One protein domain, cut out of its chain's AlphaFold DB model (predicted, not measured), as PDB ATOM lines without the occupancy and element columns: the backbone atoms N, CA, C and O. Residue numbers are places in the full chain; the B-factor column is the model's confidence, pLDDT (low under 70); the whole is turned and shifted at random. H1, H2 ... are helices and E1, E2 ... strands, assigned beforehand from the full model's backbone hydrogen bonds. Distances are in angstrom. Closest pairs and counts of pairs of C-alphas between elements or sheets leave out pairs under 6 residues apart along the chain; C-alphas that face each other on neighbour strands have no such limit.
ATOM      1  N   VAL A   4      45.614  94.635  95.401       97.62
ATOM      2  CA  VAL A   4      44.338  95.036  95.991       97.62
ATOM      3  C   VAL A   4      43.725  93.865  96.748       97.62
ATOM      4  O   VAL A   4      43.940  92.711  96.371       97.62
ATOM      5  N   ASP A   5      42.973  94.158  97.804       97.00
ATOM      6  CA  ASP A   5      42.112  93.167  98.449       97.00
ATOM      7  C   ASP A   5      40.861  92.870  97.596       97.00
ATOM      8  O   ASP A   5      40.664  93.442  96.517       97.00
ATOM      9  N   LEU A   6      40.005  91.953  98.065       94.69
ATOM     10  CA  LEU A   6      38.782  91.608  97.336       94.69
ATOM     11  C   LEU A   6      37.810  92.782  97.225       94.69
ATOM     12  O   LEU A   6      37.030  92.793  96.279       94.69
ATOM     13  N   ASP A   7      37.888  93.768  98.119       93.12
ATOM     14  CA  ASP A   7      37.060  94.975  98.123       93.12
ATOM     15  C   ASP A   7      37.611  96.095  97.234       93.12
ATOM     16  O   ASP A   7      36.927  97.087  96.989       93.12
ATOM     17  N   GLY A   8      38.790  95.885  96.646       93.19
ATOM     18  CA  GLY A   8      39.440  96.811  95.727       93.19
ATOM     19  C   GLY A   8      40.296  97.866  96.415       93.19
ATOM     20  O   GLY A   8      40.794  98.769  95.737       93.19
ATOM     21  N   ASN A   9      40.515  97.754  97.727       95.88
ATOM     22  CA  ASN A   9      41.427  98.634  98.444       95.88
ATOM     23  C   ASN A   9      42.868  98.250  98.114       95.88
ATOM     24  O   ASN A   9      43.226  97.073  98.107       95.88
ATOM     25  N   VAL A  10      43.717  99.247  97.864       97.56
ATOM     26  CA  VAL A  10      45.150  99.021  97.638       97.56
ATOM     27  C   VAL A  10      45.806  98.620  98.954       97.56
ATOM     28  O   VAL A  10      45.823  99.406  99.898       97.56
ATOM     29  N   ILE A  11      46.382  97.421  98.986       98.00
ATOM     30  CA  ILE A  11      47.138  96.908 100.138       98.00
ATOM     31  C   ILE A  11      48.652  96.975  99.913       98.00
ATOM     32  O   ILE A  11      49.413  97.024 100.875       98.00
ATOM     33  N   GLU A  12      49.101  97.036  98.654       98.38
ATOM     34  CA  GLU A  12      50.513  97.216  98.309       98.38
ATOM     35  C   GLU A  12      50.688  97.946  96.967       98.38
ATOM     36  O   GLU A  12      49.969  97.706  95.993       98.38
ATOM     37  N   GLY A  13      51.705  98.807  96.888       96.69
ATOM     38  CA  GLY A  13      52.073  99.547  95.682       96.69
ATOM     39  C   GLY A  13      51.621 101.010  95.697       96.69
ATOM     40  O   GLY A  13      50.860 101.449  96.550       96.69
ATOM     41  N   LYS A  14      52.146 101.793  94.748       94.94
ATOM     42  CA  LYS A  14      51.883 103.245  94.621       94.94
ATOM     43  C   LYS A  14      51.125 103.620  93.344       94.94
ATOM     44  O   LYS A  14      50.828 104.789  93.123       94.94
ATOM     45  N   LEU A  15      50.882 102.645  92.468       95.62
ATOM     46  CA  LEU A  15      50.176 102.866  91.209       95.62
ATOM     47  C   LEU A  15      48.668 102.815  91.439       95.62
ATOM     48  O   LEU A  15      48.187 102.088  92.304       95.62
ATOM     49  N   LYS A  16      47.924 103.540  90.605       94.44
ATOM     50  CA  LYS A  16      46.471 103.404  90.541       94.44
ATOM     51  C   LYS A  16      46.109 102.012  89.985       94.44
ATOM     52  O   LYS A  16      46.701 101.619  88.975       94.44
ATOM     53  N   PRO A  17      45.155 101.282  90.592       94.38
ATOM     54  CA  PRO A  17      44.582 100.076  89.996       94.38
ATOM     55  C   PRO A  17      43.993 100.327  88.605       94.38
ATOM     56  O   PRO A  17      43.653 101.459  88.250       94.38
ATOM     57  N   SER A  18      43.879  99.259  87.816       92.56
ATOM     58  CA  SER A  18      43.256  99.330  86.494       92.56
ATOM     59  C   SER A  18      41.794  99.768  86.613       92.56
ATOM     60  O   SER A  18      41.110  99.428  87.578       92.56
ATOM     61  N   VAL A  19      41.279 100.451  85.590       88.50
ATOM     62  CA  VAL A  19      39.831 100.696  85.458       88.50
ATOM     63  C   VAL A  19      39.034  99.387  85.373       88.50
ATOM     64  O   VAL A  19      37.878  99.343  85.779       88.50
ATOM     65  N   ASP A  20      39.687  98.304  84.942       89.81
ATOM     66  CA  ASP A  20      39.108  96.962  84.867       89.81
ATOM     67  C   ASP A  20      39.235  96.175  86.182       89.81
ATOM     68  O   ASP A  20      38.760  95.045  86.271       89.81
ATOM     69  N   THR A  21      39.835  96.726  87.245       92.19
ATOM     70  CA  THR A  21      39.986  95.993  88.516       92.19
ATOM     71  C   THR A  21      38.643  95.456  89.030       92.19
ATOM     72  O   THR A  21      38.585  94.318  89.495       92.19
ATOM     73  N   GLY A  22      37.545  96.198  88.848       88.31
ATOM     74  CA  GLY A  22      36.202  95.757  89.239       88.31
ATOM     75  C   GLY A  22      35.772  94.419  88.621       88.31
ATOM     76  O   GLY A  22      35.263  93.558  89.341       88.31
ATOM     77  N   ILE A  23      36.025  94.188  87.323       87.19
ATOM     78  CA  ILE A  23      35.620  92.928  86.672       87.19
ATOM     79  C   ILE A  23      36.473  91.746  87.143       87.19
ATOM     80  O   ILE A  23      35.954  90.646  87.333       87.19
ATOM     81  N   HIS A  24      37.762  91.971  87.408       92.00
ATOM     82  CA  HIS A  24      38.645  90.942  87.958       92.00
ATOM     83  C   HIS A  24      38.181  90.512  89.359       92.00
ATOM     84  O   HIS A  24      38.024  89.319  89.617       92.00
ATOM     85  N   LEU A  25      37.895  91.477  90.241       92.75
ATOM     86  CA  LEU A  25      37.400  91.211  91.596       92.75
ATOM     87  C   LEU A  25      36.052  90.487  91.580       92.75
ATOM     88  O   LEU A  25      35.831  89.567  92.366       92.75
ATOM     89  N   TYR A  26      35.156  90.869  90.667       88.12
ATOM     90  CA  TYR A  26      33.884  90.180  90.486       88.12
ATOM     91  C   TYR A  26      34.080  88.692  90.176       88.12
ATOM     92  O   TYR A  26      33.453  87.838  90.810       88.12
ATOM     93  N   LEU A  27      34.961  88.376  89.221       89.31
ATOM     94  CA  LEU A  27      35.254  86.997  88.843       89.31
ATOM     95  C   LEU A  27      35.840  86.218  90.020       89.31
ATOM     96  O   LEU A  27      35.323  85.152  90.330       89.31
ATOM     97  N   TYR A  28      36.824  86.768  90.733       93.44
ATOM     98  CA  TYR A  28      37.416  86.080  91.883       93.44
ATOM     99  C   TYR A  28      36.411  85.803  93.010       93.44
ATOM    100  O   TYR A  28      36.467  84.739  93.621       93.44
ATOM    101  N   ARG A  29      35.440  86.695  93.251       91.19
ATOM    102  CA  ARG A  29      34.376  86.457  94.245       91.19
ATOM    103  C   ARG A  29      33.374  85.376  93.825       91.19
ATOM    104  O   ARG A  29      32.812  84.703  94.682       91.19
ATOM    105  N   ASN A  30      33.113  85.228  92.524       88.00
ATOM    106  CA  ASN A  30      32.031  84.376  92.010       88.00
ATOM    107  C   ASN A  30      32.516  83.071  91.350       88.00
ATOM    108  O   ASN A  30      31.694  82.209  91.030       88.00
ATOM    109  N   ARG A  31      33.821  82.922  91.104       87.00
ATOM    110  CA  ARG A  31      34.439  81.789  90.403       87.00
ATOM    111  C   ARG A  31      35.713  81.346  91.117       87.00
ATOM    112  O   ARG A  31      36.818  81.699  90.719       87.00
ATOM    113  N   ALA A  32      35.541  80.534  92.159       92.00
ATOM    114  CA  ALA A  32      36.647  79.981  92.945       92.00
ATOM    115  C   ALA A  32      37.606  79.089  92.127       92.00
ATOM    116  O   ALA A  32      38.728  78.839  92.550       92.00
ATOM    117  N   ASP A  33      37.176  78.617  90.955       93.44
ATOM    118  CA  ASP A  33      37.985  77.845  90.014       93.44
ATOM    119  C   ASP A  33      38.912  78.713  89.137       93.44
ATOM    120  O   ASP A  33      39.761  78.182  88.422       93.44
ATOM    121  N   VAL A  34      38.777  80.044  89.177       93.94
ATOM    122  CA  VAL A  34      39.597  80.979  88.391       93.94
ATOM    123  C   VAL A  34      40.806  81.447  89.203       93.94
ATOM    124  O   VAL A  34      40.670  82.206  90.157       93.94
ATOM    125  N   GLY A  35      42.007  81.046  88.773       95.06
ATOM    126  CA  GLY A  35      43.287  81.459  89.376       95.06
ATOM    127  C   GLY A  35      43.993  82.635  88.685       95.06
ATOM    128  O   GLY A  35      45.025  83.096  89.164       95.06
ATOM    129  N   GLY A  36      43.473  83.118  87.553       95.81
ATOM    130  CA  GLY A  36      44.066  84.229  86.808       95.81
ATOM    131  C   GLY A  36      43.167  84.734  85.683       95.81
ATOM    132  O   GLY A  36      42.371  83.982  85.124       95.81
ATOM    133  N   VAL A  37      43.298  86.021  85.350       95.19
ATOM    134  CA  VAL A  37      42.486  86.702  84.329       95.19
ATOM    135  C   VAL A  37      43.384  87.572  83.453       95.19
ATOM    136  O   VAL A  37      44.209  88.328  83.964       95.19
ATOM    137  N   CYS A  38      43.194  87.491  82.136       95.81
ATOM    138  CA  CYS A  38      43.857  88.342  81.154       95.81
ATOM    139  C   CYS A  38      42.806  89.125  80.361       95.81
ATOM    140  O   CYS A  38      41.865  88.533  79.831       95.81
ATOM    141  N   HIS A  39      42.983  90.444  80.273       93.69
ATOM    142  CA  HIS A  39      42.151  91.339  79.470       93.69
ATOM    143  C   HIS A  39      42.950  91.854  78.274       93.69
ATOM    144  O   HIS A  39      44.102  92.262  78.425       93.69
ATOM    145  N   THR A  40      42.357  91.829  77.078       95.69
ATOM    146  CA  THR A  40      43.017  92.291  75.849       95.69
ATOM    147  C   THR A  40      42.036  93.001  74.932       95.69
ATOM    148  O   THR A  40      40.861  92.649  74.868       95.69
ATOM    149  N   HIS A  41      42.542  93.953  74.148       95.38
ATOM    150  CA  HIS A  41      41.828  94.546  73.017       95.38
ATOM    151  C   HIS A  41      42.370  93.973  71.700       95.38
ATOM    152  O   HIS A  41      42.780  94.713  70.807       95.38
ATOM    153  N   SER A  42      42.446  92.642  71.590       96.75
ATOM    154  CA  SER A  42      42.948  92.007  70.366       96.75
ATOM    155  C   SER A  42      42.030  92.333  69.168       96.75
ATOM    156  O   SER A  42      40.811  92.203  69.294       96.75
ATOM    157  N   PRO A  43      42.562  92.754  68.000       97.50
ATOM    158  CA  PRO A  43      41.739  93.317  66.923       97.50
ATOM    159  C   PRO A  43      40.602  92.408  66.442       97.50
ATOM    160  O   PRO A  43      39.490  92.878  66.213       97.50
ATOM    161  N   TYR A  44      40.866  91.103  66.327       96.06
ATOM    162  CA  TYR A  44      39.871  90.143  65.855       96.06
ATOM    163  C   TYR A  44      38.776  89.888  66.891       96.06
ATOM    164  O   TYR A  44      37.607  89.939  66.542       96.06
ATOM    165  N   ALA A  45      39.101  89.675  68.171       95.38
ATOM    166  CA  ALA A  45      38.058  89.502  69.185       95.38
ATOM    167  C   ALA A  45      37.208  90.777  69.333       95.38
ATOM    168  O   ALA A  45      35.980  90.706  69.403       95.38
ATOM    169  N   SER A  46      37.856  91.946  69.295       96.25
ATOM    170  CA  SER A  46      37.185  93.245  69.363       96.25
ATOM    171  C   SER A  46      36.239  93.493  68.184       96.25
ATOM    172  O   SER A  46      35.199  94.114  68.382       96.25
ATOM    173  N   SER A  47      36.539  93.009  66.971       97.31
ATOM    174  CA  SER A  47      35.652  93.202  65.815       97.31
ATOM    175  C   SER A  47      34.351  92.399  65.928       97.31
ATOM    176  O   SER A  47      33.284  92.942  65.642       97.31
ATOM    177  N   PHE A  48      34.407  91.157  66.422       96.38
ATOM    178  CA  PHE A  48      33.204  90.377  66.750       96.38
ATOM    179  C   PHE A  48      32.393  91.053  67.864       96.38
ATOM    180  O   PHE A  48      31.180  91.227  67.727       96.38
ATOM    181  N   ALA A  49      33.063  91.519  68.925       94.81
ATOM    182  CA  ALA A  49      32.410  92.204  70.038       94.81
ATOM    183  C   ALA A  49      31.731  93.519  69.615       94.81
ATOM    184  O   ALA A  49      30.601  93.784  70.019       94.81
ATOM    185  N   ALA A  50      32.366  94.310  68.743       94.81
ATOM    186  CA  ALA A  50      31.791  95.541  68.195       94.81
ATOM    187  C   ALA A  50      30.519  95.287  67.366       94.81
ATOM    188  O   ALA A  50      29.655  96.157  67.275       94.81
ATOM    189  N   ARG A  51      30.382  94.088  66.788       95.12
ATOM    190  CA  ARG A  51      29.167  93.638  66.096       95.12
ATOM    191  C   ARG A  51      28.137  92.988  67.025       95.12
ATOM    192  O   ARG A  51      27.044  92.654  66.577       95.12
ATOM    193  N   GLY A  52      28.464  92.798  68.306       91.38
ATOM    194  CA  GLY A  52      27.634  92.053  69.255       91.38
ATOM    195  C   GLY A  52      27.525  90.564  68.914       91.38
ATOM    196  O   GLY A  52      26.539  89.914  69.267       91.38
ATOM    197  N   GLU A  53      28.507  90.024  68.193       92.12
ATOM    198  CA  GLU A  53      28.498  88.658  67.681       92.12
ATOM    199  C   GLU A  53      29.390  87.743  68.525       92.12
ATOM    200  O   GLU A  53      30.477  88.110  68.967       92.12
ATOM    201  N   ARG A  54      28.929  86.507  68.730       93.06
ATOM    202  CA  ARG A  54      29.749  85.437  69.315       93.06
ATOM    203  C   ARG A  54      30.838  85.005  68.330       93.06
ATOM    204  O   ARG A  54      30.610  85.042  67.122       93.06
ATOM    205  N   ILE A  55      31.960  84.497  68.834       94.50
ATOM    206  CA  ILE A  55      32.976  83.862  67.984       94.50
ATOM    207  C   ILE A  55      32.605  82.382  67.832       94.50
ATOM    208  O   ILE A  55      32.553  81.675  68.841       94.50
ATOM    209  N   PRO A  56      32.325  81.889  66.616       93.19
ATOM    210  CA  PRO A  56      31.900  80.510  66.424       93.19
ATOM    211  C   PRO A  56      33.057  79.521  66.640       93.19
ATOM    212  O   PRO A  56      34.210  79.800  66.299       93.19
ATOM    213  N   ALA A  57      32.751  78.337  67.166       93.56
ATOM    214  CA  ALA A  57      33.699  77.250  67.396       93.56
ATOM    215  C   ALA A  57      34.019  76.488  66.105       93.56
ATOM    216  O   ALA A  57      33.720  75.307  65.957       93.56
ATOM    217  N   VAL A  58      34.627  77.190  65.151       94.94
ATOM    218  CA  VAL A  58      35.012  76.647  63.835       94.94
ATOM    219  C   VAL A  58      36.514  76.400  63.707       94.94
ATOM    220  O   VAL A  58      36.965  75.848  62.710       94.94
ATOM    221  N   LEU A  59      37.296  76.800  64.711       94.06
ATOM    222  CA  LEU A  59      38.738  76.580  64.763       94.06
ATOM    223  C   LEU A  59      39.068  75.500  65.790       94.06
ATOM    224  O   LEU A  59      38.562  75.542  66.912       94.06
ATOM    225  N   THR A  60      39.985  74.597  65.436       95.12
ATOM    226  CA  THR A  60      40.431  73.484  66.290       95.12
ATOM    227  C   THR A  60      40.833  73.911  67.710       95.12
ATOM    228  O   THR A  60      40.425  73.245  68.657       95.12
ATOM    229  N   PRO A  61      41.566  75.024  67.931       92.81
ATOM    230  CA  PRO A  61      41.882  75.456  69.292       92.81
ATOM    231  C   PRO A  61      40.641  75.837  70.107       92.81
ATOM    232  O   PRO A  61      40.573  75.537  71.293       92.81
ATOM    233  N   ILE A  62      39.637  76.459  69.483       91.44
ATOM    234  CA  ILE A  62      38.403  76.868  70.168       91.44
ATOM    235  C   ILE A  62      37.589  75.628  70.545       91.44
ATOM    236  O   ILE A  62      37.132  75.511  71.680       91.44
ATOM    237  N   THR A  63      37.448  74.674  69.622       91.31
ATOM    238  CA  THR A  63      36.692  73.442  69.875       91.31
ATOM    239  C   THR A  63      37.373  72.544  70.904       91.31
ATOM    240  O   THR A  63      36.681  71.995  71.752       91.31
ATOM    241  N   LEU A  64      38.703  72.431  70.900       94.00
ATOM    242  CA  LEU A  64      39.423  71.607  71.876       94.00
ATOM    243  C   LEU A  64      39.478  72.233  73.273       94.00
ATOM    244  O   LEU A  64      39.352  71.515  74.260       94.00
ATOM    245  N   ILE A  65      39.681  73.550  73.371       90.38
ATOM    246  CA  ILE A  65      39.862  74.224  74.668       90.38
ATOM    247  C   ILE A  65      38.513  74.541  75.316       90.38
ATOM    248  O   ILE A  65      38.357  74.380  76.525       90.38
ATOM    249  N   LEU A  66      37.542  75.022  74.534       88.31
ATOM    250  CA  LEU A  66      36.259  75.494  75.059       88.31
ATOM    251  C   LEU A  66      35.102  74.534  74.773       88.31
ATOM    252  O   LEU A  66      34.114  74.558  75.506       88.31
ATOM    253  N   GLY A  67      35.180  73.735  73.704       89.44
ATOM    254  CA  GLY A  67      34.088  72.849  73.278       89.44
ATOM    255  C   GLY A  67      32.843  73.574  72.759       89.44
ATOM    256  O   GLY A  67      31.808  72.942  72.567       89.44
ATOM    257  N   ARG A  68      32.906  74.901  72.576       87.25
ATOM    258  CA  ARG A  68      31.749  75.757  72.267       87.25
ATOM    259  C   ARG A  68      32.164  77.129  71.738       87.25
ATOM    260  O   ARG A  68      33.329  77.511  71.835       87.25
ATOM    261  N   ASP A  69      31.186  77.869  71.219       92.25
ATOM    262  CA  ASP A  69      31.352  79.256  70.771       92.25
ATOM    263  C   ASP A  69      31.830  80.159  71.918       92.25
ATOM    264  O   ASP A  69      31.433  79.973  73.072       92.25
ATOM    265  N   VAL A  70      32.629  81.184  71.607       91.94
ATOM    266  CA  VAL A  70      32.971  82.234  72.575       91.94
ATOM    267  C   VAL A  70      31.802  83.218  72.649       91.94
ATOM    268  O   VAL A  70      31.528  83.917  71.669       91.94
ATOM    269  N   PRO A  71      31.083  83.286  73.778       91.12
ATOM    270  CA  PRO A  71      29.957  84.197  73.932       91.12
ATOM    271  C   PRO A  71      30.404  85.665  73.918       91.12
ATOM    272  O   PRO A  71      31.457  86.006  74.451       91.12
ATOM    273  N   CYS A  72      29.559  86.539  73.366       90.44
ATOM    274  CA  CYS A  72      29.713  87.989  73.467       90.44
ATOM    275  C   CYS A  72      28.737  88.525  74.520       90.44
ATOM    276  O   CYS A  72      27.527  88.305  74.421       90.44
ATOM    277  N   SER A  73      29.254  89.204  75.546       86.38
ATOM    278  CA  SER A  73      28.423  89.896  76.533       86.38
ATOM    279  C   SER A  73      27.791  91.153  75.928       86.38
ATOM    280  O   SER A  73      28.197  91.640  74.871       86.38
ATOM    281  N   ARG A  74      26.778  91.696  76.612       84.31
ATOM    282  CA  ARG A  74      26.286  93.042  76.306       84.31
ATOM    283  C   ARG A  74      27.334  94.083  76.690       84.31
ATOM    284  O   ARG A  74      28.107  93.878  77.624       84.31
ATOM    285  N   TYR A  75      27.305  95.211  75.988       85.50
ATOM    286  CA  TYR A  75      28.109  96.367  76.350       85.50
ATOM    287  C   TYR A  75      27.754  96.854  77.762       85.50
ATOM    288  O   TYR A  75      26.577  96.991  78.110       85.50
ATOM    289  N   ALA A  76      28.791  97.126  78.546       81.31
ATOM    290  CA  ALA A  76      28.730  97.859  79.798       81.31
ATOM    291  C   ALA A  76      29.810  98.939  79.761       81.31
ATOM    292  O   ALA A  76      30.902  98.705  79.236       81.31
ATOM    293  N   THR A  77      29.506 100.101  80.328       79.94
ATOM    294  CA  THR A  77      30.501 101.152  80.524       79.94
ATOM    295  C   THR A  77      31.601 100.630  81.460       79.94
ATOM    296  O   THR A  77      31.281 100.096  82.528       79.94
ATOM    297  N   PRO A  78      32.890 100.754  81.098       70.56
ATOM    298  CA  PRO A  78      33.985 100.359  81.980       70.56
ATOM    299  C   PRO A  78      33.927 101.089  83.329       70.56
ATOM    300  O   PRO A  78      33.726 102.300  83.372       70.56
ATOM    301  N   GLY A  79      34.139 100.357  84.426       64.75
ATOM    302  CA  GLY A  79      34.186 100.915  85.783       64.75
ATOM    303  C   GLY A  79      32.831 101.130  86.476       64.75
ATOM    304  O   GLY A  79      32.823 101.588  87.616       64.75
ATOM    305  N   GLU A  80      31.704 100.789  85.843       65.06
ATOM    306  CA  GLU A  80      30.363 100.941  86.428       65.06
ATOM    307  C   GLU A  80      29.757  99.614  86.935       65.06
ATOM    308  O   GLU A  80      30.174  98.516  86.559       65.06
ATOM    309  N   VAL A  81      28.702  99.731  87.757       60.12
ATOM    310  CA  VAL A  81      27.893  98.639  88.359       60.12
ATOM    311  C   VAL A  81      27.250  97.712  87.308       60.12
ATOM    312  O   VAL A  81      26.755  96.627  87.607       60.12
ATOM    313  N   GLU A  82      27.310  98.090  86.035       71.19
ATOM    314  CA  GLU A  82      26.704  97.365  84.921       71.19
ATOM    315  C   GLU A  82      27.355  96.006  84.610       71.19
ATOM    316  O   GLU A  82      26.786  95.195  83.871       71.19
ATOM    317  N   ILE A  83      28.504  95.705  85.223       71.69
ATOM    318  CA  ILE A  83      29.151  94.386  85.152       71.69
ATOM    319  C   ILE A  83      28.236  93.296  85.726       71.69
ATOM    320  O   ILE A  83      28.083  92.242  85.101       71.69
ATOM    321  N   ASP A  84      27.559  93.562  86.849       71.94
ATOM    322  CA  ASP A  84      26.640  92.604  87.476       71.94
ATOM    323  C   ASP A  84      25.475  92.274  86.543       71.94
ATOM    324  O   ASP A  84      25.101  91.108  86.380       71.94
ATOM    325  N   ARG A  85      24.946  93.295  85.858       76.38
ATOM    326  CA  ARG A  85      23.874  93.145  84.869       76.38
ATOM    327  C   ARG A  85      24.341  92.327  83.671       76.38
ATOM    328  O   ARG A  85      23.631  91.419  83.236       76.38
ATOM    329  N   CYS A  86      25.530  92.610  83.145       77.81
ATOM    330  CA  CYS A  86      26.087  91.868  82.019       77.81
ATOM    331  C   CYS A  86      26.383  90.412  82.379       77.81
ATOM    332  O   CYS A  86      26.083  89.521  81.582       77.81
ATOM    333  N   HIS A  87      26.887  90.143  83.584       76.06
ATOM    334  CA  HIS A  87      27.112  88.779  84.044       76.06
ATOM    335  C   HIS A  87      25.802  88.033  84.345       76.06
ATOM    336  O   HIS A  87      25.668  86.855  84.012       76.06
ATOM    337  N   ALA A  88      24.798  88.695  84.926       78.25
ATOM    338  CA  ALA A  88      23.470  88.113  85.113       78.25
ATOM    339  C   ALA A  88      22.824  87.759  83.766       78.25
ATOM    340  O   ALA A  88      22.365  86.630  83.579       78.25
ATOM    341  N   TRP A  89      22.874  88.681  82.798       79.25
ATOM    342  CA  TRP A  89      22.422  88.434  81.430       79.25
ATOM    343  C   TRP A  89      23.173  87.261  80.798       79.25
ATOM    344  O   TRP A  89      22.552  86.371  80.213       79.25
ATOM    345  N   PHE A  90      24.497  87.215  80.960       79.31
ATOM    346  CA  PHE A  90      25.331  86.125  80.470       79.31
ATOM    347  C   PHE A  90      24.885  84.781  81.044       79.31
ATOM    348  O   PHE A  90      24.603  83.854  80.288       79.31
ATOM    349  N   ARG A  91      24.737  84.682  82.371       78.00
ATOM    350  CA  ARG A  91      24.278  83.454  83.032       78.00
ATOM    351  C   ARG A  91      22.876  83.046  82.591       78.00
ATOM    352  O   ARG A  91      22.624  81.859  82.430       78.00
ATOM    353  N   GLN A  92      21.972  83.995  82.378       76.94
ATOM    354  CA  GLN A  92      20.615  83.693  81.925       76.94
ATOM    355  C   GLN A  92      20.595  83.132  80.498       76.94
ATOM    356  O   GLN A  92      19.855  82.190  80.216       76.94
ATOM    357  N   ASN A  93      21.387  83.723  79.601       72.81
ATOM    358  CA  ASN A  93      21.338  83.398  78.179       72.81
ATOM    359  C   ASN A  93      22.215  82.202  77.842       72.81
ATOM    360  O   ASN A  93      21.795  81.377  77.044       72.81
ATOM    361  N   TYR A  94      23.384  82.103  78.470       70.50
ATOM    362  CA  TYR A  94      24.404  81.109  78.172       70.50
ATOM    363  C   TYR A  94      24.601  80.079  79.305       70.50
ATOM    364  O   TYR A  94      25.229  79.048  79.103       70.50
ATOM    365  N   GLY A  95      24.062  80.287  80.509       64.81
ATOM    366  CA  GLY A  95      24.348  79.428  81.669       64.81
ATOM    367  C   GLY A  95      25.785  79.586  82.186       64.81
ATOM    368  O   GLY A  95      26.605  80.288  81.599       64.81
TER     369      GLY A  95
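This is residues 4 to 95 of the 104 residues of the protein "Aldolase_II domain-containing protein" of Boseongicola sp. SB0676_bin_33 (UniProt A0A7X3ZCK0). Look for an elongated, loopy shape: H1 and H4 lie near each other in its middle, E1 lies toward one end, and H2 and H3 toward the other. The 92 printed residues run E1, H1, H2, H3, H4; the class is mostly helix, though named elements hold just 41 residues. The whole is only just loose, close to compact, with a radius of gyration of the C-alphas of 15.0 A and spans of 43 by 27 by 25 A.

Find C-alpha 82 at (26.704, 97.365, 84.921), where H4, residues 82 to 94, begins; it runs 17.8 A to C-alpha 94 at (24.404, 81.109, 78.172). H1 is residues 21 to 30, 14.5 A; H2, 43 to 50, 10.3 A; H3, 60 to 66, 9.9 A. E1, residues 10 to 12, 5.7 A, begins at (45.150, 99.021, 97.638).

H4 and H1 are close but not clearly touching; their closest C-alphas, Ile 23 and Ile 83, are 6.8 A apart. They run the same way at a steep tilt of 46 degrees. H2 and H3 are apart. E1 pairs with no named strand. In H1, H2, H3 and H4 every O i to N i+4 pair is within hydrogen-bond range.

The farthest C-alphas, Lys 14 and Val 58, are 44.0 A apart. The printed part has no cut. Links H1 to H2 and H3 to H4 are long. Residues 79 to 81 and 95 have pLDDT under 70.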